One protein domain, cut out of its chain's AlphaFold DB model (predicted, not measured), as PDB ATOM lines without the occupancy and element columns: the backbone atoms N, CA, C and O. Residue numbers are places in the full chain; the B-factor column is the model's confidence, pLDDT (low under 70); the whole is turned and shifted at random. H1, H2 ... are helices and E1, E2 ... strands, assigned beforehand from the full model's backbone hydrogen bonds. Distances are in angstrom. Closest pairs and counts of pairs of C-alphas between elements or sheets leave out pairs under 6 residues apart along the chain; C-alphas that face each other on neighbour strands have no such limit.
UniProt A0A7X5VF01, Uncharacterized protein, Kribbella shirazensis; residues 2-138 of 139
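What this domain is: This is residues 2 to 138 of the 139 residues of an uncharacterized protein of Kribbella shirazensis (UniProt A0A7X5VF01). A twisted sheet of six strands makes one wall, with helix H1 over one of its faces at the E1 and E2 end; at the E6 end a smaller sheet of three strands, built on the long hairpin E7 and E8, meets it in a corner. Much of the unnamed stretch of residues 69 to 88 lies in the angle between the two sheets, with residues 74 to 75 paired to E9 of the smaller one. The printed part has 137 residues, with two named helices and nine named strands in the order H1 E1 E2 E3 H2 E4 E5 E6 E7 E8 E9; both sheets, E1 E2 E3 E5 E4 E6 and E8 E7 E9, are antiparallel. The class is mixed, helices and strands, but under half of the residues are in named elements. The whole is compact and rounded, with a radius of gyration of the C-alphas of 14.0 A and spans of 36 by 35 by 27 A.

How they stand to each other: H1, residues 2 to 11, is on the larger sheet at a height over the sheet of 9.9 A, over E1, residues 16 to 20, and E2, residues 23 to 26. It runs along the strands, at 18 degrees to E2 on the local plane, and the two make two layers, a helix on one face of a sheet. The closest C-alphas of H1 and E1 are those of Leu 9 and Ala 16, 6.7 A apart. Every O i to N i+4 pair in H1 is within hydrogen-bond range. E1, E2 and E3, residues 31 to 34, form a meander, each strand the antiparallel neighbour of the one before; N 17 and O 25 are 3.0 A apart, and N 33 and O 24 are 2.8 A apart. H2, residues 43 to 46, only grazes the sheet, with its residues 45 to 46, and is too short for an O i to N i+4 pair; its one O i to N i+3 pair is within range. E3, H2 and E4, residues 53 to 56, form a split strand-helix-strand unit, two strands running the same way with E5, residues 65 to 68, between them in the sheet; its crossover is right-handed. E4 and E5 are a hairpin, with N 55 and O 66 2.8 A apart, and E3 pairs with E5 through N 34 and O 65, 2.8 A. E6, residues 89 to 92, is an edge strand beside E4, with N 54 and O 91 2.9 A apart. In the smaller sheet, E7, residues 100 to 106, and E8, residues 109 to 116, are a hairpin, with N 111 and O 104 2.8 A apart. E9, residues 135 to 137, is the other neighbour of E7, with N 103 and O 135 2.8 A apart. The closest C-alphas of E6 and E8 are those of Asn 92 and Ala 116, 6.8 A apart. H1 and E7 are apart.

Where its parts are: H1 begins at C-alpha 2, (136.622, -8.984, -77.670), and is 14.4 A long. E1 is 12.4 A long. E7 measures 19.5 A and E8 20.8 A, beginning at C-alpha 109, (151.330, -15.808, -45.522). E9 ends at C-alpha 137, (137.019, -10.897, -47.362).

The domain as a whole: The two C-alphas farthest apart are those of Arg 3 and Gly 97, 40.9 A. The printed part has no cut. The long links are E5 to E6, 20 residues, and E8 to E9, 18 residues. The mean pLDDT of the printed part is 84.4; residues 38 to 45, 80 to 82 and 84 to 85 are under 70.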
ATOM      1  N   GLN A   2     136.654  -7.515 -77.798       85.25
ATOM      2  CA  GLN A   2     136.622  -8.984 -77.670       85.25
ATOM      3  C   GLN A   2     138.002  -9.630 -77.441       85.25
ATOM      4  O   GLN A   2     138.186 -10.316 -76.447       85.25
ATOM      5  N   ARG A   3     139.022  -9.269 -78.238       85.50
ATOM      6  CA  ARG A   3     140.407  -9.746 -78.029       85.50
ATOM      7  C   ARG A   3     140.962  -9.470 -76.626       85.50
ATOM      8  O   ARG A   3     141.779 -10.233 -76.134       85.50
ATOM      9  N   THR A   4     140.568  -8.357 -76.007       83.94
ATOM     10  CA  THR A   4     140.975  -8.001 -74.644       83.94
ATOM     11  C   THR A   4     140.320  -8.938 -73.640       83.94
ATOM     12  O   THR A   4     141.021  -9.459 -72.784       83.94
ATOM     13  N   ILE A   5     139.014  -9.191 -73.763       85.88
ATOM     14  CA  ILE A   5     138.301 -10.153 -72.913       85.88
ATOM     15  C   ILE A   5     138.893 -11.553 -73.065       85.88
ATOM     16  O   ILE A   5     139.230 -12.172 -72.061       85.88
ATOM     17  N   ASP A   6     139.112 -12.013 -74.296       86.94
ATOM     18  CA  ASP A   6     139.688 -13.334 -74.562       86.94
ATOM     19  C   ASP A   6     141.088 -13.460 -73.939       86.94
ATOM     20  O   ASP A   6     141.402 -14.452 -73.282       86.94
ATOM     21  N   ALA A   7     141.920 -12.418 -74.069       85.25
ATOM     22  CA  ALA A   7     143.240 -12.376 -73.445       85.25
ATOM     23  C   ALA A   7     143.171 -12.359 -71.908       85.25
ATOM     24  O   ALA A   7     144.027 -12.956 -71.259       85.25
ATOM     25  N   ARG A   8     142.171 -11.691 -71.317       81.81
ATOM     26  CA  ARG A   8     141.941 -11.706 -69.864       81.81
ATOM     27  C   ARG A   8     141.549 -13.099 -69.391       81.81
ATOM     28  O   ARG A   8     142.200 -13.624 -68.497       81.81
ATOM     29  N   LEU A   9     140.544 -13.701 -70.025       84.81
ATOM     30  CA  LEU A   9     140.067 -15.048 -69.711       84.81
ATOM     31  C   LEU A   9     141.196 -16.079 -69.801       84.81
ATOM     32  O   LEU A   9     141.369 -16.868 -68.880       84.81
ATOM     33  N   ALA A  10     142.028 -16.012 -70.846       85.06
ATOM     34  CA  ALA A  10     143.173 -16.907 -71.019       85.06
ATOM     35  C   ALA A  10     144.247 -16.778 -69.922       85.06
ATOM     36  O   ALA A  10     145.056 -17.685 -69.747       85.06
ATOM     37  N   GLN A  11     144.285 -15.654 -69.200       83.19
ATOM     38  CA  GLN A  11     145.246 -15.419 -68.123       83.19
ATOM     39  C   GLN A  11     144.702 -15.798 -66.744       83.19
ATOM     40  O   GLN A  11     145.500 -15.898 -65.815       83.19
ATOM     41  N   MET A  12     143.386 -15.963 -66.571       80.50
ATOM     42  CA  MET A  12     142.776 -16.245 -65.267       80.50
ATOM     43  C   MET A  12     143.150 -17.635 -64.752       80.50
ATOM     44  O   MET A  12     143.061 -18.631 -65.457       80.50
ATOM     45  N   GLU A  13     143.535 -17.699 -63.476       83.50
ATOM     46  CA  GLU A  13     143.833 -18.961 -62.778       83.50
ATOM     47  C   GLU A  13     142.575 -19.608 -62.177       83.50
ATOM     48  O   GLU A  13     142.637 -20.669 -61.555       83.50
ATOM     49  N   ILE A  14     141.431 -18.942 -62.319       84.38
ATOM     50  CA  ILE A  14     140.115 -19.418 -61.905       84.38
ATOM     51  C   ILE A  14     139.273 -19.525 -63.169       84.38
ATOM     52  O   ILE A  14     139.313 -18.627 -64.010       84.38
ATOM     53  N   ALA A  15     138.503 -20.606 -63.279       89.50
ATOM     54  CA  ALA A  15     137.526 -20.764 -64.344       89.50
ATOM     55  C   ALA A  15     136.539 -19.582 -64.333       89.50
ATOM     56  O   ALA A  15     136.054 -19.169 -63.273       89.50
ATOM     57  N   ALA A  16     136.323 -18.984 -65.497       91.19
ATOM     58  CA  ALA A  16     135.546 -17.768 -65.657       91.19
ATOM     59  C   ALA A  16     134.979 -17.693 -67.075       91.19
ATOM     60  O   ALA A  16     135.530 -18.275 -68.013       91.19
ATOM     61  N   HIS A  17     133.920 -16.909 -67.242       93.31
ATOM     62  CA  HIS A  17     133.283 -16.682 -68.532       93.31
ATOM     63  C   HIS A  17     132.878 -15.218 -68.704       93.31
ATOM     64  O   HIS A  17     132.652 -14.475 -67.745       93.31
ATOM     65  N   GLN A  18     132.792 -14.789 -69.960       93.56
ATOM     66  CA  GLN A  18     132.281 -13.470 -70.304       93.56
ATOM     67  C   GLN A  18     130.767 -13.417 -70.052       93.56
ATOM     68  O   GLN A  18     130.031 -14.285 -70.517       93.56
ATOM     69  N   VAL A  19     130.303 -12.382 -69.352       92.94
ATOM     70  CA  VAL A  19     128.870 -12.149 -69.056       92.94
ATOM     71  C   VAL A  19     128.336 -10.846 -69.650       92.94
ATOM     72  O   VAL A  19     127.130 -10.613 -69.657       92.94
ATOM     73  N   GLY A  20     129.220 -10.001 -70.178       88.94
ATOM     74  CA  GLY A  20     128.874  -8.731 -70.805       88.94
ATOM     75  C   GLY A  20     129.970  -8.257 -71.755       88.94
ATOM     76  O   GLY A  20     131.006  -8.905 -71.908       88.94
ATOM     77  N   PHE A  21     129.766  -7.106 -72.398       86.44
ATOM     78  CA  PHE A  21     130.710  -6.584 -73.396       86.44
ATOM     79  C   PHE A  21     132.137  -6.413 -72.848       86.44
ATOM     80  O   PHE A  21     133.104  -6.771 -73.516       86.44
ATOM     81  N   ASN A  22     132.255  -5.900 -71.625       86.88
ATOM     82  CA  ASN A  22     133.503  -5.674 -70.902       86.88
ATOM     83  C   ASN A  22     133.525  -6.399 -69.541       86.88
ATOM     84  O   ASN A  22     134.286  -6.010 -68.658       86.88
ATOM     85  N   GLU A  23     132.688  -7.425 -69.353       90.00
ATOM     86  CA  GLU A  23     132.469  -8.063 -68.050       90.00
ATOM     87  C   GLU A  23     132.786  -9.559 -68.063       90.00
ATOM     88  O   GLU A  23     132.336 -10.300 -68.941       90.00
ATOM     89  N   ILE A  24     133.506 -10.005 -67.035       91.75
ATOM     90  CA  ILE A  24     133.899 -11.395 -66.801       91.75
ATOM     91  C   ILE A  24     133.430 -11.812 -65.406       91.75
ATOM     92  O   ILE A  24     133.675 -11.098 -64.436       91.75
ATOM     93  N   MET A  25     132.785 -12.969 -65.292       92.69
ATOM     94  CA  MET A  25     132.343 -13.562 -64.030       92.69
ATOM     95  C   MET A  25     133.162 -14.820 -63.742       92.69
ATOM     96  O   MET A  25     133.363 -15.636 -64.639       92.69
ATOM     97  N   THR A  26     133.626 -14.995 -62.503       91.31
ATOM     98  CA  THR A  26     134.199 -16.281 -62.078       91.31
ATOM     99  C   THR A  26     133.106 -17.344 -62.043       91.31
ATOM    100  O   THR A  26     131.987 -17.070 -61.619       91.31
ATOM    101  N   ASP A  27     133.408 -18.578 -62.440       91.25
ATOM    102  CA  ASP A  27     132.398 -19.646 -62.530       91.25
ATOM    103  C   ASP A  27     131.802 -20.016 -61.162       91.25
ATOM    104  O   ASP A  27     130.676 -20.499 -61.076       91.25
ATOM    105  N   ASP A  28     132.524 -19.731 -60.072       89.19
ATOM    106  CA  ASP A  28     132.012 -19.862 -58.702       89.19
ATOM    107  C   ASP A  28     131.101 -18.695 -58.263       89.19
ATOM    108  O   ASP A  28     130.640 -18.659 -57.119       89.19
ATOM    109  N   GLY A  29     130.872 -17.718 -59.144       90.25
ATOM    110  CA  GLY A  29     130.031 -16.539 -58.940       90.25
ATOM    111  C   GLY A  29     130.549 -15.556 -57.889       90.25
ATOM    112  O   GLY A  29     129.810 -14.663 -57.474       90.25
ATOM    113  N   SER A  30     131.776 -15.733 -57.389       90.56
ATOM    114  CA  SER A  30     132.290 -14.950 -56.261       90.56
ATOM    115  C   SER A  30     132.756 -13.549 -56.642       90.56
ATOM    116  O   SER A  30     132.666 -12.637 -55.808       90.56
ATOM    117  N   ALA A  31     133.218 -13.364 -57.880       92.69
ATOM    118  CA  ALA A  31     133.763 -12.106 -58.357       92.69
ATOM    119  C   ALA A  31     133.358 -11.813 -59.806       92.69
ATOM    120  O   ALA A  31     133.422 -12.682 -60.675       92.69
ATOM    121  N   LYS A  32     133.029 -10.546 -60.070       92.62
ATOM    122  CA  LYS A  32     132.884 -10.001 -61.423       92.62
ATOM    123  C   LYS A  32     133.969  -8.964 -61.679       92.62
ATOM    124  O   LYS A  32     134.102  -8.031 -60.890       92.62
ATOM    125  N   VAL A  33     134.707  -9.113 -62.774       90.69
ATOM    126  CA  VAL A  33     135.680  -8.138 -63.278       90.69
ATOM    127  C   VAL A  33     135.024  -7.347 -64.409       90.69
ATOM    128  O   VAL A  33     134.596  -7.932 -65.402       90.69
ATOM    129  N   THR A  34     134.971  -6.027 -64.279       90.12
ATOM    130  CA  THR A  34     134.521  -5.101 -65.326       90.12
ATOM    131  C   THR A  34     135.734  -4.314 -65.812       90.12
ATOM    132  O   THR A  34     136.377  -3.620 -65.029       90.12
ATOM    133  N   LEU A  35     136.082  -4.453 -67.091       86.06
ATOM    134  CA  LEU A  35     137.226  -3.770 -67.695       86.06
ATOM    135  C   LEU A  35     136.836  -2.367 -68.144       86.06
ATOM    136  O   LEU A  35     135.814  -2.197 -68.814       86.06
ATOM    137  N   SER A  36     137.676  -1.377 -67.873       80.44
ATOM    138  CA  SER A  36     137.443  -0.040 -68.404       80.44
ATOM    139  C   SER A  36     137.660   0.019 -69.907       80.44
ATOM    140  O   SER A  36     138.597  -0.550 -70.471       80.44
ATOM    141  N   VAL A  37     136.778   0.764 -70.561       73.56
ATOM    142  CA  VAL A  37     136.806   1.025 -71.996       73.56
ATOM    143  C   VAL A  37     137.263   2.458 -72.257       73.56
ATOM    144  O   VAL A  37     136.630   3.396 -71.764       73.56
ATOM    145  N   PRO A  38     138.328   2.671 -73.055       60.81
ATOM    146  CA  PRO A  38     138.716   4.010 -73.481       60.81
ATOM    147  C   PRO A  38     137.536   4.734 -74.146       60.81
ATOM    148  O   PRO A  38     136.907   4.194 -75.056       60.81
ATOM    149  N   GLY A  39     137.223   5.942 -73.675       56.34
ATOM    150  CA  GLY A  39     136.117   6.765 -74.187       56.34
ATOM    151  C   GLY A  39     134.737   6.474 -73.581       56.34
ATOM    152  O   GLY A  39     133.779   7.146 -73.944       56.34
ATOM    153  N   THR A  40     134.621   5.513 -72.659       50.97
ATOM    154  CA  THR A  40     133.361   5.159 -71.979       50.97
ATOM    155  C   THR A  40     133.627   4.739 -70.530       50.97
ATOM    156  O   THR A  40     133.292   3.638 -70.119       50.97
ATOM    157  N   ALA A  41     134.202   5.619 -69.707       47.81
ATOM    158  CA  ALA A  41     134.027   5.474 -68.259       47.81
ATOM    159  C   ALA A  41     132.571   5.854 -67.944       47.81
ATOM    160  O   ALA A  41     132.273   6.999 -67.603       47.81
ATOM    161  N   ALA A  42     131.634   4.941 -68.207       53.16
ATOM    162  CA  ALA A  42     130.228   5.185 -67.928       53.16
ATOM    163  C   ALA A  42     130.077   5.407 -66.418       53.16
ATOM    164  O   ALA A  42     130.688   4.690 -65.630       53.16
ATOM    165  N   GLU A  43     129.245   6.361 -65.993       53.47
ATOM    166  CA  GLU A  43     128.963   6.592 -64.565       53.47
ATOM    167  C   GLU A  43     128.596   5.295 -63.818       53.47
ATOM    168  O   GLU A  43     128.922   5.147 -62.641       53.47
ATOM    169  N   GLY A  44     127.997   4.316 -64.512       55.19
ATOM    170  CA  GLY A  44     127.697   2.984 -63.979       55.19
ATOM    171  C   GLY A  44     128.922   2.208 -63.475       55.19
ATOM    172  O   GLY A  44     128.813   1.477 -62.485       55.19
ATOM    173  N   ASP A  45     130.104   2.416 -64.060       63.56
ATOM    174  CA  ASP A  45     131.343   1.778 -63.609       63.56
ATOM    175  C   ASP A  45     131.800   2.306 -62.247       63.56
ATOM    176  O   ASP A  45     132.364   1.532 -61.474       63.56
ATOM    177  N   ARG A  46     131.429   3.545 -61.894       76.19
ATOM    178  CA  ARG A  46     131.729   4.187 -60.599       76.19
ATOM    179  C   ARG A  46     130.743   3.830 -59.489       76.19
ATOM    180  O   ARG A  46     130.924   4.222 -58.339       76.19
ATOM    181  N   THR A  47     129.679   3.097 -59.815       85.38
ATOM    182  CA  THR A  47     128.681   2.659 -58.831       85.38
ATOM    183  C   THR A  47     128.988   1.267 -58.283       85.38
ATOM    184  O   THR A  47     129.559   0.407 -58.966       85.38
ATOM    185  N   CYS A  48     128.560   1.036 -57.039       89.38
ATOM    186  CA  CYS A  48     128.541  -0.283 -56.418       89.38
ATOM    187  C   CYS A  48     127.106  -0.697 -56.100       89.38
ATOM    188  O   CYS A  48     126.385   0.026 -55.406       89.38
ATOM    189  N   THR A  49     126.685  -1.862 -56.590       89.31
ATOM    190  CA  THR A  49     125.357  -2.413 -56.296       89.31
ATOM    191  C   THR A  49     125.201  -2.670 -54.797       89.31
ATOM    192  O   THR A  49     126.130  -3.148 -54.145       89.31
ATOM    193  N   SER A  50     124.017  -2.377 -54.254       88.44
ATOM    194  CA  SER A  50     123.704  -2.651 -52.847       88.44
ATOM    195  C   SER A  50     123.930  -4.128 -52.500       88.44
ATOM    196  O   SER A  50     123.663  -5.026 -53.303       88.44
ATOM    197  N   GLY A  51     124.469  -4.371 -51.307       89.00
ATOM    198  CA  GLY A  51     124.848  -5.692 -50.812       89.00
ATOM    199  C   GLY A  51     126.230  -6.175 -51.265       89.00
ATOM    200  O   GLY A  51     126.576  -7.321 -50.979       89.00
ATOM    201  N   ARG A  52     127.020  -5.356 -51.974       92.94
ATOM    202  CA  ARG A  52     128.305  -5.766 -52.571       92.94
ATOM    203  C   ARG A  52     129.482  -4.938 -52.067       92.94
ATOM    204  O   ARG A  52     129.323  -3.817 -51.589       92.94
ATOM    205  N   LEU A  53     130.673  -5.511 -52.220       94.19
ATOM    206  CA  LEU A  53     131.940  -4.803 -52.084       94.19
ATOM    207  C   LEU A  53     132.538  -4.605 -53.475       94.19
ATOM    208  O   LEU A  53     132.718  -5.578 -54.206       94.19
ATOM    209  N   CYS A  54     132.851  -3.365 -53.826       93.56
ATOM    210  CA  CYS A  54     133.448  -3.018 -55.107       93.56
ATOM    211  C   CYS A  54     134.832  -2.405 -54.903       93.56
ATOM    212  O   CYS A  54     135.034  -1.598 -53.995       93.56
ATOM    213  N   LEU A  55     135.768  -2.816 -55.748       92.81
ATOM    214  CA  LEU A  55     137.189  -2.500 -55.710       92.81
ATOM    215  C   LEU A  55     137.583  -1.923 -57.071       92.81
ATOM    216  O   LEU A  55     137.180  -2.484 -58.089       92.81
ATOM    217  N   TRP A  56     138.371  -0.856 -57.103       91.69
ATOM    218  CA  TRP A  56     138.786  -0.188 -58.338       91.69
ATOM    219  C   TRP A  56     140.299  -0.094 -58.458       91.69
ATOM    220  O   TRP A  56     141.012   0.026 -57.457       91.69
ATOM    221  N   ALA A  57     140.757  -0.159 -59.709       89.38
ATOM    222  CA  ALA A  57     142.160  -0.030 -60.072       89.38
ATOM    223  C   ALA A  57     142.631   1.431 -60.210       89.38
ATOM    224  O   ALA A  57     143.837   1.675 -60.275       89.38
ATOM    225  N   GLY A  58     141.700   2.389 -60.240       87.19
ATOM    226  CA  GLY A  58     141.952   3.828 -60.200       87.19
ATOM    227  C   GLY A  58     141.401   4.497 -58.937       87.19
ATOM    228  O   GLY A  58     140.534   3.967 -58.232       87.19
ATOM    229  N   ASP A  59     141.908   5.692 -58.659       87.25
ATOM    230  CA  ASP A  59     141.354   6.595 -57.658       87.25
ATOM    231  C   ASP A  59     139.960   7.093 -58.078       87.25
ATOM    232  O   ASP A  59     139.551   7.009 -59.234       87.25
ATOM    233  N   TYR A  60     139.181   7.558 -57.105       89.00
ATOM    234  CA  TYR A  60     137.812   8.051 -57.274       89.00
ATOM    235  C   TYR A  60     136.889   7.088 -58.047       89.00
ATOM    236  O   TYR A  60     136.017   7.523 -58.804       89.00
ATOM    237  N   TYR A  61     137.039   5.783 -57.785       89.62
ATOM    238  CA  TYR A  61     136.224   4.701 -58.349       89.62
ATOM    239  C   TYR A  61     136.362   4.565 -59.869       89.62
ATOM    240  O   TYR A  61     135.377   4.344 -60.576       89.62
ATOM    241  N   ASP A  62     137.581   4.730 -60.373       84.94
ATOM    242  CA  ASP A  62     137.885   4.724 -61.800       84.94
ATOM    243  C   ASP A  62     138.678   3.475 -62.232       84.94
ATOM    244  O   ASP A  62     139.105   2.667 -61.404       84.94
ATOM    245  N   HIS A  63     138.883   3.315 -63.542       86.81
ATOM    246  CA  HIS A  63     139.539   2.152 -64.152       86.81
ATOM    247  C   HIS A  63     138.824   0.810 -63.866       86.81
ATOM    248  O   HIS A  63     137.657   0.780 -63.461       86.81
ATOM    249  N   ASP A  64     139.491  -0.311 -64.184       88.69
ATOM    250  CA  ASP A  64     138.953  -1.663 -64.022       88.69
ATOM    251  C   ASP A  64     138.334  -1.819 -62.620       88.69
ATOM    252  O   ASP A  64     138.885  -1.331 -61.631       88.69
ATOM    253  N   LYS A  65     137.202  -2.527 -62.538       90.69
ATOM    254  CA  LYS A  65     136.445  -2.780 -61.307       90.69
ATOM    255  C   LYS A  65     136.368  -4.272 -61.003       90.69
ATOM    256  O   LYS A  65     136.123  -5.080 -61.896       90.69
ATOM    257  N   VAL A  66     136.466  -4.633 -59.728       92.44
ATOM    258  CA  VAL A  66     136.096  -5.947 -59.191       92.44
ATOM    259  C   VAL A  66     134.913  -5.792 -58.247       92.44
ATOM    260  O   VAL A  66     134.963  -5.022 -57.295       92.44
ATOM    261  N   THR A  67     133.844  -6.545 -58.493       93.81
ATOM    262  CA  THR A  67     132.683  -6.653 -57.597       93.81
ATOM    263  C   THR A  67     132.705  -8.010 -56.906       93.81
ATOM    264  O   THR A  67     132.760  -9.035 -57.583       93.81
ATOM    265  N   LEU A  68     132.644  -8.023 -55.575       94.38
ATOM    266  CA  LEU A  68     132.642  -9.228 -54.746       94.38
ATOM    267  C   LEU A  68     131.251  -9.486 -54.160       94.38
ATOM    268  O   LEU A  68     130.606  -8.584 -53.615       94.38
ATOM    269  N   TYR A  69     130.802 -10.737 -54.275       91.44
ATOM    270  CA  TYR A  69     129.403 -11.106 -54.039       91.44
ATOM    271  C   TYR A  69     129.158 -11.824 -52.711       91.44
ATOM    272  O   TYR A  69     128.056 -11.711 -52.173       91.44
ATOM    273  N   TYR A  70     130.149 -12.541 -52.176       89.50
ATOM    274  CA  TYR A  70     129.967 -13.447 -51.037       89.50
ATOM    275  C   TYR A  70     130.987 -13.207 -49.922       89.50
ATOM    276  O   TYR A  70     132.116 -12.805 -50.186       89.50
ATOM    277  N   CYS A  71     130.613 -13.537 -48.681       88.88
ATOM    278  CA  CYS A  71     131.487 -13.562 -47.499       88.88
ATOM    279  C   CYS A  71     132.486 -14.737 -47.584       88.88
ATOM    280  O   CYS A  71     132.433 -15.716 -46.843       88.88
ATOM    281  N   LYS A  72     133.392 -14.657 -48.557       90.19
ATOM    282  CA  LYS A  72     134.442 -15.632 -48.855       90.19
ATOM    283  C   LYS A  72     135.749 -14.874 -49.038       90.19
ATOM    284  O   LYS A  72     135.757 -13.741 -49.503       90.19
ATOM    285  N   PHE A  73     136.858 -15.488 -48.639       91.19
ATOM    286  CA  PHE A  73     138.168 -14.918 -48.923       91.19
ATOM    287  C   PHE A  73     138.473 -15.023 -50.422       91.19
ATOM    288  O   PHE A  73     138.486 -16.126 -50.973       91.19
ATOM    289  N   THR A  74     138.756 -13.886 -51.046       91.19
ATOM    290  CA  THR A  74     139.136 -13.770 -52.452       91.19
ATOM    291  C   THR A  74     140.600 -13.363 -52.534       91.19
ATOM    292  O   THR A  74     140.975 -12.292 -52.064       91.19
ATOM    293  N   ASN A  75     141.421 -14.221 -53.144       89.44
ATOM    294  CA  ASN A  75     142.791 -13.888 -53.530       89.44
ATOM    295  C   ASN A  75     142.738 -13.111 -54.853       89.44
ATOM    296  O   ASN A  75     142.419 -13.692 -55.893       89.44
ATOM    297  N   LEU A  76     143.037 -11.814 -54.803       87.81
ATOM    298  CA  LEU A  76     142.988 -10.918 -55.958       87.81
ATOM    299  C   LEU A  76     144.027 -11.293 -57.021       87.81
ATOM    300  O   LEU A  76     143.799 -11.084 -58.208       87.81
ATOM    301  N   GLY A  77     145.121 -11.948 -56.640       84.75
ATOM    302  CA  GLY A  77     146.172 -12.384 -57.555       84.75
ATOM    303  C   GLY A  77     145.701 -13.450 -58.538       84.75
ATOM    304  O   GLY A  77     146.259 -13.564 -59.629       84.75
ATOM    305  N   LYS A  78     144.636 -14.181 -58.182       83.88
ATOM    306  CA  LYS A  78     143.999 -15.179 -59.048       83.88
ATOM    307  C   LYS A  78     143.024 -14.575 -60.065       83.88
ATOM    308  O   LYS A  78     142.688 -15.232 -61.050       83.88
ATOM    309  N   LEU A  79     142.580 -13.337 -59.846       79.19
ATOM    310  CA  LEU A  79     141.820 -12.561 -60.822       79.19
ATOM    311  C   LEU A  79     142.848 -11.904 -61.748       79.19
ATOM    312  O   LEU A  79     143.573 -11.014 -61.308       79.19
ATOM    313  N   ARG A  80     142.999 -12.404 -62.984       67.00
ATOM    314  CA  ARG A  80     144.095 -11.995 -63.883       67.00
ATOM    315  C   ARG A  80     143.654 -10.980 -64.962       67.00
ATOM    316  O   ARG A  80     142.531 -11.081 -65.457       67.00
ATOM    317  N   PRO A  81     144.521 -10.014 -65.347       65.94
ATOM    318  CA  PRO A  81     145.872  -9.784 -64.837       65.94
ATOM    319  C   PRO A  81     145.793  -9.477 -63.352       65.94
ATOM    320  O   PRO A  81     144.757  -8.992 -62.901       65.94
ATOM    321  N   ALA A  82     146.843  -9.848 -62.620       64.69
ATOM    322  CA  ALA A  82     146.826  -9.840 -61.164       64.69
ATOM    323  C   ALA A  82     146.185  -8.546 -60.657       64.69
ATOM    324  O   ALA A  82     146.642  -7.459 -61.008       64.69
ATOM    325  N   TRP A  83     145.120  -8.671 -59.873       70.69
ATOM    326  CA  TRP A  83     144.560  -7.538 -59.142       70.69
ATOM    327  C   TRP A  83     145.353  -7.215 -57.871       70.69
ATOM    328  O   TRP A  83     145.081  -6.198 -57.232       70.69
ATOM    329  N   ASN A  84     146.341  -8.053 -57.538       64.94
ATOM    330  CA  ASN A  84     147.369  -7.735 -56.553       64.94
ATOM    331  C   ASN A  84     148.009  -6.401 -56.895       64.94
ATOM    332  O   ASN A  84     148.354  -6.157 -58.052       64.94
ATOM    333  N   ASP A  85     148.159  -5.567 -55.880       65.50
ATOM    334  CA  ASP A  85     148.825  -4.279 -55.995       65.50
ATOM    335  C   ASP A  85     148.210  -3.339 -57.043       65.50
ATOM    336  O   ASP A  85     148.901  -2.520 -57.649       65.50
ATOM    337  N   ARG A  86     146.896  -3.444 -57.277       82.06
ATOM    338  CA  ARG A  86     146.169  -2.511 -58.158       82.06
ATOM    339  C   ARG A  86     145.080  -1.728 -57.444       82.06
ATOM    340  O   ARG A  86     144.579  -0.764 -58.005       82.06
ATOM    341  N   LEU A  87     144.693  -2.142 -56.238       87.31
ATOM    342  CA  LEU A  87     143.614  -1.497 -55.504       87.31
ATOM    343  C   LEU A  87     144.012  -0.087 -55.046       87.31
ATOM    344  O   LEU A  87     144.901   0.073 -54.208       87.31
ATOM    345  N   THR A  88     143.268   0.900 -55.537       89.94
ATOM    346  CA  THR A  88     143.427   2.338 -55.256       89.94
ATOM    347  C   THR A  88     142.180   2.942 -54.617       89.94
ATOM    348  O   THR A  88     142.304   3.875 -53.830       89.94
ATOM    349  N   SER A  89     140.981   2.414 -54.883       90.88
ATOM    350  CA  SER A  89     139.743   2.887 -54.246       90.88
ATOM    351  C   SER A  89     138.692   1.781 -54.079       90.88
ATOM    352  O   SER A  89     138.722   0.761 -54.770       90.88
ATOM    353  N   TYR A  90     137.767   1.939 -53.127       92.81
ATOM    354  CA  TYR A  90     136.708   0.957 -52.864       92.81
ATOM    355  C   TYR A  90     135.400   1.571 -52.343       92.81
ATOM    356  O   TYR A  90     135.374   2.618 -51.696       92.81
ATOM    357  N   LEU A  91     134.307   0.828 -52.531       92.62
ATOM    358  CA  LEU A  91     132.983   1.068 -51.959       92.62
ATOM    359  C   LEU A  91     132.495  -0.224 -51.300       92.62
ATOM    360  O   LEU A  91     132.207  -1.207 -51.982       92.62
ATOM    361  N   ASN A  92     132.364  -0.216 -49.977       92.12
ATOM    362  CA  ASN A  92     131.633  -1.226 -49.226       92.12
ATOM    363  C   ASN A  92     130.165  -0.786 -49.138       92.12
ATOM    364  O   ASN A  92     129.794   0.028 -48.293       92.12
ATOM    365  N   HIS A  93     129.342  -1.311 -50.044       91.94
ATOM    366  CA  HIS A  93     127.897  -1.085 -50.067       91.94
ATOM    367  C   HIS A  93     127.135  -2.302 -49.517       91.94
ATOM    368  O   HIS A  93     125.990  -2.557 -49.891       91.94
ATOM    369  N   GLN A  94     127.778  -3.094 -48.658       90.00
ATOM    370  CA  GLN A  94     127.149  -4.219 -47.976       90.00
ATOM    371  C   GLN A  94     126.141  -3.725 -46.922       90.00
ATOM    372  O   GLN A  94     126.053  -2.532 -46.635       90.00
ATOM    373  N   THR A  95     125.352  -4.643 -46.355       86.38
ATOM    374  CA  THR A  95     124.368  -4.308 -45.313       86.38
ATOM    375  C   THR A  95     125.029  -3.605 -44.131       86.38
ATOM    376  O   THR A  95     126.167  -3.926 -43.775       86.38
ATOM    377  N   GLU A  96     124.305  -2.669 -43.513       80.81
ATOM    378  CA  GLU A  96     124.801  -1.863 -42.397       80.81
ATOM    379  C   GLU A  96     125.461  -2.731 -41.312       80.81
ATOM    380  O   GLU A  96     124.974  -3.805 -40.959       80.81
ATOM    381  N   GLY A  97     126.629  -2.293 -40.833       80.12
ATOM    382  CA  GLY A  97     127.447  -3.033 -39.869       80.12
ATOM    383  C   GLY A  97     128.418  -4.054 -40.479       80.12
ATOM    384  O   GLY A  97     129.341  -4.487 -39.785       80.12
ATOM    385  N   THR A  98     128.288  -4.398 -41.765       87.19
ATOM    386  CA  THR A  98     129.219  -5.318 -42.442       87.19
ATOM    387  C   THR A  98     130.558  -4.646 -42.710       87.19
ATOM    388  O   THR A  98     130.636  -3.562 -43.285       87.19
ATOM    389  N   ARG A  99     131.641  -5.315 -42.316       90.00
ATOM    390  CA  ARG A  99     133.003  -4.790 -42.382       90.00
ATOM    391  C   ARG A  99     133.879  -5.727 -43.196       90.00
ATOM    392  O   ARG A  99     134.165  -6.833 -42.750       90.00
ATOM    393  N   ALA A 100     134.323  -5.271 -44.361       91.62
ATOM    394  CA  ALA A 100     135.256  -6.036 -45.173       91.62
ATOM    395  C   ALA A 100     136.674  -5.990 -44.585       91.62
ATOM    396  O   ALA A 100     137.101  -4.963 -44.048       91.62
ATOM    397  N   LYS A 101     137.402  -7.100 -44.702       92.56
ATOM    398  CA  LYS A 101     138.781  -7.259 -44.226       92.56
ATOM    399  C   LYS A 101     139.744  -7.350 -45.400       92.56
ATOM    400  O   LYS A 101     139.486  -8.084 -46.356       92.56
ATOM    401  N   PHE A 102     140.857  -6.637 -45.291       90.94
ATOM    402  CA  PHE A 102     141.867  -6.500 -46.335       90.94
ATOM    403  C   PHE A 102     143.165  -7.143 -45.865       90.94
ATOM    404  O   PHE A 102     143.513  -7.090 -44.678       90.94
ATOM    405  N   TYR A 103     143.843  -7.793 -46.801       91.00
ATOM    406  CA  TYR A 103     145.012  -8.610 -46.537       91.00
ATOM    407  C   TYR A 103     146.097  -8.340 -47.578       91.00
ATOM    408  O   TYR A 103     145.807  -8.164 -48.760       91.00
ATOM    409  N   ASN A 104     147.342  -8.382 -47.122       89.94
ATOM    410  CA  ASN A 104     148.549  -8.369 -47.943       89.94
ATOM    411  C   ASN A 104     149.242  -9.734 -47.811       89.94
ATOM    412  O   ASN A 104     149.284 -10.302 -46.715       89.94
ATOM    413  N   TYR A 105     149.759 -10.281 -48.906       86.19
ATOM    414  CA  TYR A 105     150.522 -11.518 -48.907       86.19
ATOM    415  C   TYR A 105     152.023 -11.234 -48.751       86.19
ATOM    416  O   TYR A 105     152.724 -10.884 -49.697       86.19
ATOM    417  N   LYS A 106     152.554 -11.451 -47.542       86.69
ATOM    418  CA  LYS A 106     153.971 -11.233 -47.206       86.69
ATOM    419  C   LYS A 106     154.598 -12.491 -46.630       86.69
ATOM    420  O   LYS A 106     154.002 -13.171 -45.799       86.69
ATOM    421  N   SER A 107     155.827 -12.787 -47.054       84.25
ATOM    422  CA  SER A 107     156.662 -13.865 -46.499       84.25
ATOM    423  C   SER A 107     155.964 -15.234 -46.425       84.25
ATOM    424  O   SER A 107     156.135 -15.971 -45.458       84.25
ATOM    425  N   GLY A 108     155.158 -15.571 -47.439       86.44
ATOM    426  CA  GLY A 108     154.459 -16.858 -47.522       86.44
ATOM    427  C   GLY A 108     153.134 -16.939 -46.755       86.44
ATOM    428  O   GLY A 108     152.597 -18.036 -46.615       86.44
ATOM    429  N   GLY A 109     152.592 -15.819 -46.262       87.25
ATOM    430  CA  GLY A 109     151.330 -15.808 -45.522       87.25
ATOM    431  C   GLY A 109     150.485 -14.549 -45.715       87.25
ATOM    432  O   GLY A 109     150.971 -13.488 -46.103       87.25
ATOM    433  N   TRP A 110     149.191 -14.676 -45.410       89.31
ATOM    434  CA  TRP A 110     148.234 -13.569 -45.418       89.31
ATOM    435  C   TRP A 110     148.333 -12.757 -44.127       89.31
ATOM    436  O   TRP A 110     148.078 -13.276 -43.041       89.31
ATOM    437  N   GLN A 111     148.655 -11.474 -44.245       88.12
ATOM    438  CA  GLN A 111     148.691 -10.523 -43.139       88.12
ATOM    439  C   GLN A 111     147.483  -9.596 -43.221       88.12
ATOM    440  O   GLN A 111     147.231  -8.992 -44.259       88.12
ATOM    441  N   PHE A 112     146.729  -9.486 -42.128       84.19
ATOM    442  CA  PHE A 112     145.624  -8.536 -42.031       84.19
ATOM    443  C   PHE A 112     146.160  -7.101 -41.987       84.19
ATOM    444  O   PHE A 112     147.064  -6.809 -41.204       84.19
ATOM    445  N   THR A 113     145.595  -6.213 -42.804       81.94
ATOM    446  CA  THR A 113     146.065  -4.825 -42.926       81.94
ATOM    447  C   THR A 113     145.047  -3.825 -42.401       81.94
ATOM    448  O   THR A 113     145.403  -2.927 -41.643       81.94
ATOM    449  N   SER A 114     143.778  -3.954 -42.793       79.25
ATOM    450  CA  SER A 114     142.757  -2.951 -42.483       79.25
ATOM    451  C   SER A 114     141.327  -3.482 -42.601       79.25
ATOM    452  O   SER A 114     141.058  -4.537 -43.186       79.25
ATOM    453  N   VAL A 115     140.395  -2.716 -42.025       84.69
ATOM    454  CA  VAL A 115     138.946  -2.883 -42.184       84.69
ATOM    455  C   VAL A 115     138.398  -1.751 -43.051       84.69
ATOM    456  O   VAL A 115     138.723  -0.594 -42.795       84.69
ATOM    457  N   ALA A 116     137.505  -2.058 -43.993       80.38
ATOM    458  CA  ALA A 116     136.716  -1.056 -44.712       80.38
ATOM    459  C   ALA A 116     135.277  -0.989 -44.182       80.38
ATOM    460  O   ALA A 116     134.466  -1.861 -44.516       80.38
ATOM    461  N   PRO A 117     134.915   0.027 -43.381       73.94
ATOM    462  CA  PRO A 117     133.544   0.165 -42.906       73.94
ATOM    463  C   PRO A 117     132.603   0.747 -43.971       73.94
ATOM    464  O   PRO A 117     131.428   0.398 -43.971       73.94
ATOM    465  N   HIS A 118     133.099   1.607 -44.875       80.88
ATOM    466  CA  HIS A 118     132.267   2.352 -45.830       80.88
ATOM    467  C   HIS A 118     132.954   2.520 -47.195       80.88
ATOM    468  O   HIS A 118     132.973   1.599 -47.997       80.88
ATOM    469  N   ARG A 119     133.544   3.677 -47.492       89.31
ATOM    470  CA  ARG A 119     134.159   3.971 -48.791       89.31
ATOM    471  C   ARG A 119     135.525   4.602 -48.624       89.31
ATOM    472  O   ARG A 119     135.710   5.359 -47.678       89.31
ATOM    473  N   GLU A 120     136.401   4.350 -49.584       91.06
ATOM    474  CA  GLU A 120     137.677   5.038 -49.721       91.06
ATOM    475  C   GLU A 120     137.891   5.427 -51.186       91.06
ATOM    476  O   GLU A 120     138.077   4.533 -52.013       91.06
ATOM    477  N   PRO A 121     137.827   6.721 -51.539       90.31
ATOM    478  CA  PRO A 121     138.083   7.163 -52.903       90.31
ATOM    479  C   PRO A 121     139.567   7.146 -53.286       90.31
ATOM    480  O   PRO A 121     139.847   7.174 -54.476       90.31
ATOM    481  N   ASP A 122     140.513   7.145 -52.345       89.50
ATOM    482  CA  ASP A 122     141.937   7.294 -52.662       89.50
ATOM    483  C   ASP A 122     142.838   6.729 -51.547       89.50
ATOM    484  O   ASP A 122     143.239   7.411 -50.597       89.50
ATOM    485  N   LEU A 123     143.214   5.456 -51.695       87.06
ATOM    486  CA  LEU A 123     144.124   4.757 -50.788       87.06
ATOM    487  C   LEU A 123     145.543   5.338 -50.788       87.06
ATOM    488  O   LEU A 123     146.273   5.096 -49.825       87.06
ATOM    489  N   ALA A 124     145.950   6.112 -51.803       85.69
ATOM    490  CA  ALA A 124     147.278   6.735 -51.846       85.69
ATOM    491  C   ALA A 124     147.473   7.786 -50.747       85.69
ATOM    492  O   ALA A 124     148.609   8.089 -50.379       85.69
ATOM    493  N   ARG A 125     146.381   8.273 -50.149       85.56
ATOM    494  CA  ARG A 125     146.409   9.158 -48.976       85.56
ATOM    495  C   ARG A 125     146.920   8.469 -47.715       85.56
ATOM    496  O   ARG A 125     147.333   9.146 -46.775       85.56
ATOM    497  N   TYR A 126     146.903   7.138 -47.686       80.81
ATOM    498  CA  TYR A 126     147.389   6.340 -46.571       80.81
ATOM    499  C   TYR A 126     148.721   5.699 -46.938       80.81
ATOM    500  O   TYR A 126     148.819   4.906 -47.878       80.81
ATOM    501  N   ASN A 127     149.756   6.023 -46.162       75.69
ATOM    502  CA  ASN A 127     151.098   5.520 -46.415       75.69
ATOM    503  C   ASN A 127     151.114   3.982 -46.440       75.69
ATOM    504  O   ASN A 127     150.797   3.330 -45.445       75.69
ATOM    505  N   GLY A 128     151.488   3.419 -47.590       73.50
ATOM    506  CA  GLY A 128     151.646   1.983 -47.782       73.50
ATOM    507  C   GLY A 128     150.355   1.179 -47.956       73.50
ATOM    508  O   GLY A 128     150.453  -0.039 -47.941       73.50
ATOM    509  N   LEU A 129     149.170   1.788 -48.112       71.31
ATOM    510  CA  LEU A 129     147.936   1.028 -48.399       71.31
ATOM    511  C   LEU A 129     147.582   0.955 -49.886       71.31
ATOM    512  O   LEU A 129     146.905   0.016 -50.303       71.31
ATOM    513  N   ASN A 130     148.042   1.924 -50.675       74.50
ATOM    514  CA  ASN A 130     147.837   1.914 -52.113       74.50
ATOM    515  C   ASN A 130     148.630   0.789 -52.768       74.50
ATOM    516  O   ASN A 130     149.815   0.637 -52.465       74.50
ATOM    517  N   ASN A 131     147.994   0.044 -53.676       75.75
ATOM    518  CA  ASN A 131     148.650  -1.039 -54.405       75.75
ATOM    519  C   ASN A 131     149.376  -2.027 -53.471       75.75
ATOM    520  O   ASN A 131     150.486  -2.444 -53.764       75.75
ATOM    521  N   MET A 132     148.767  -2.351 -52.324       80.00
ATOM    522  CA  MET A 132     149.319  -3.302 -51.346       80.00
ATOM    523  C   MET A 132     148.356  -4.467 -51.041       80.00
ATOM    524  O   MET A 132     148.692  -5.425 -50.347       80.00
ATOM    525  N   ILE A 133     147.093  -4.355 -51.451       85.06
ATOM    526  CA  ILE A 133     146.075  -5.344 -51.100       85.06
ATOM    527  C   ILE A 133     146.091  -6.484 -52.115       85.06
ATOM    528  O   ILE A 133     145.849  -6.277 -53.302       85.06
ATOM    529  N   ASP A 134     146.273  -7.696 -51.599       87.00
ATOM    530  CA  ASP A 134     146.318  -8.948 -52.360       87.00
ATOM    531  C   ASP A 134     145.098  -9.843 -52.100       87.00
ATOM    532  O   ASP A 134     144.800 -10.776 -52.849       87.00
ATOM    533  N   GLY A 135     144.396  -9.612 -50.991       89.69
ATOM    534  CA  GLY A 135     143.301 -10.461 -50.550       89.69
ATOM    535  C   GLY A 135     142.217  -9.676 -49.839       89.69
ATOM    536  O   GLY A 135     142.493  -8.750 -49.077       89.69
ATOM    537  N   VAL A 136     140.967 -10.063 -50.068       91.50
ATOM    538  CA  VAL A 136     139.806  -9.396 -49.474       91.50
ATOM    539  C   VAL A 136     138.802 -10.430 -48.995       91.50
ATOM    540  O   VAL A 136     138.560 -11.442 -49.652       91.50
ATOM    541  N   ARG A 137     138.191 -10.171 -47.842       93.19
ATOM    542  CA  ARG A 137     137.019 -10.897 -47.362       93.19
ATOM    543  C   ARG A 137     135.867  -9.899 -47.179       93.19
ATOM    544  O   ARG A 137     136.028  -8.969 -46.391       93.19
ATOM    545  N   PRO A 138     134.721 -10.057 -47.869       88.75
ATOM    546  CA  PRO A 138     133.542  -9.186 -47.721       88.75
ATOM    547  C   PRO A 138     132.759  -9.456 -46.418       88.75
ATOM    548  O   PRO A 138     131.547  -9.661 -46.453       88.75
TER     549      PRO A 138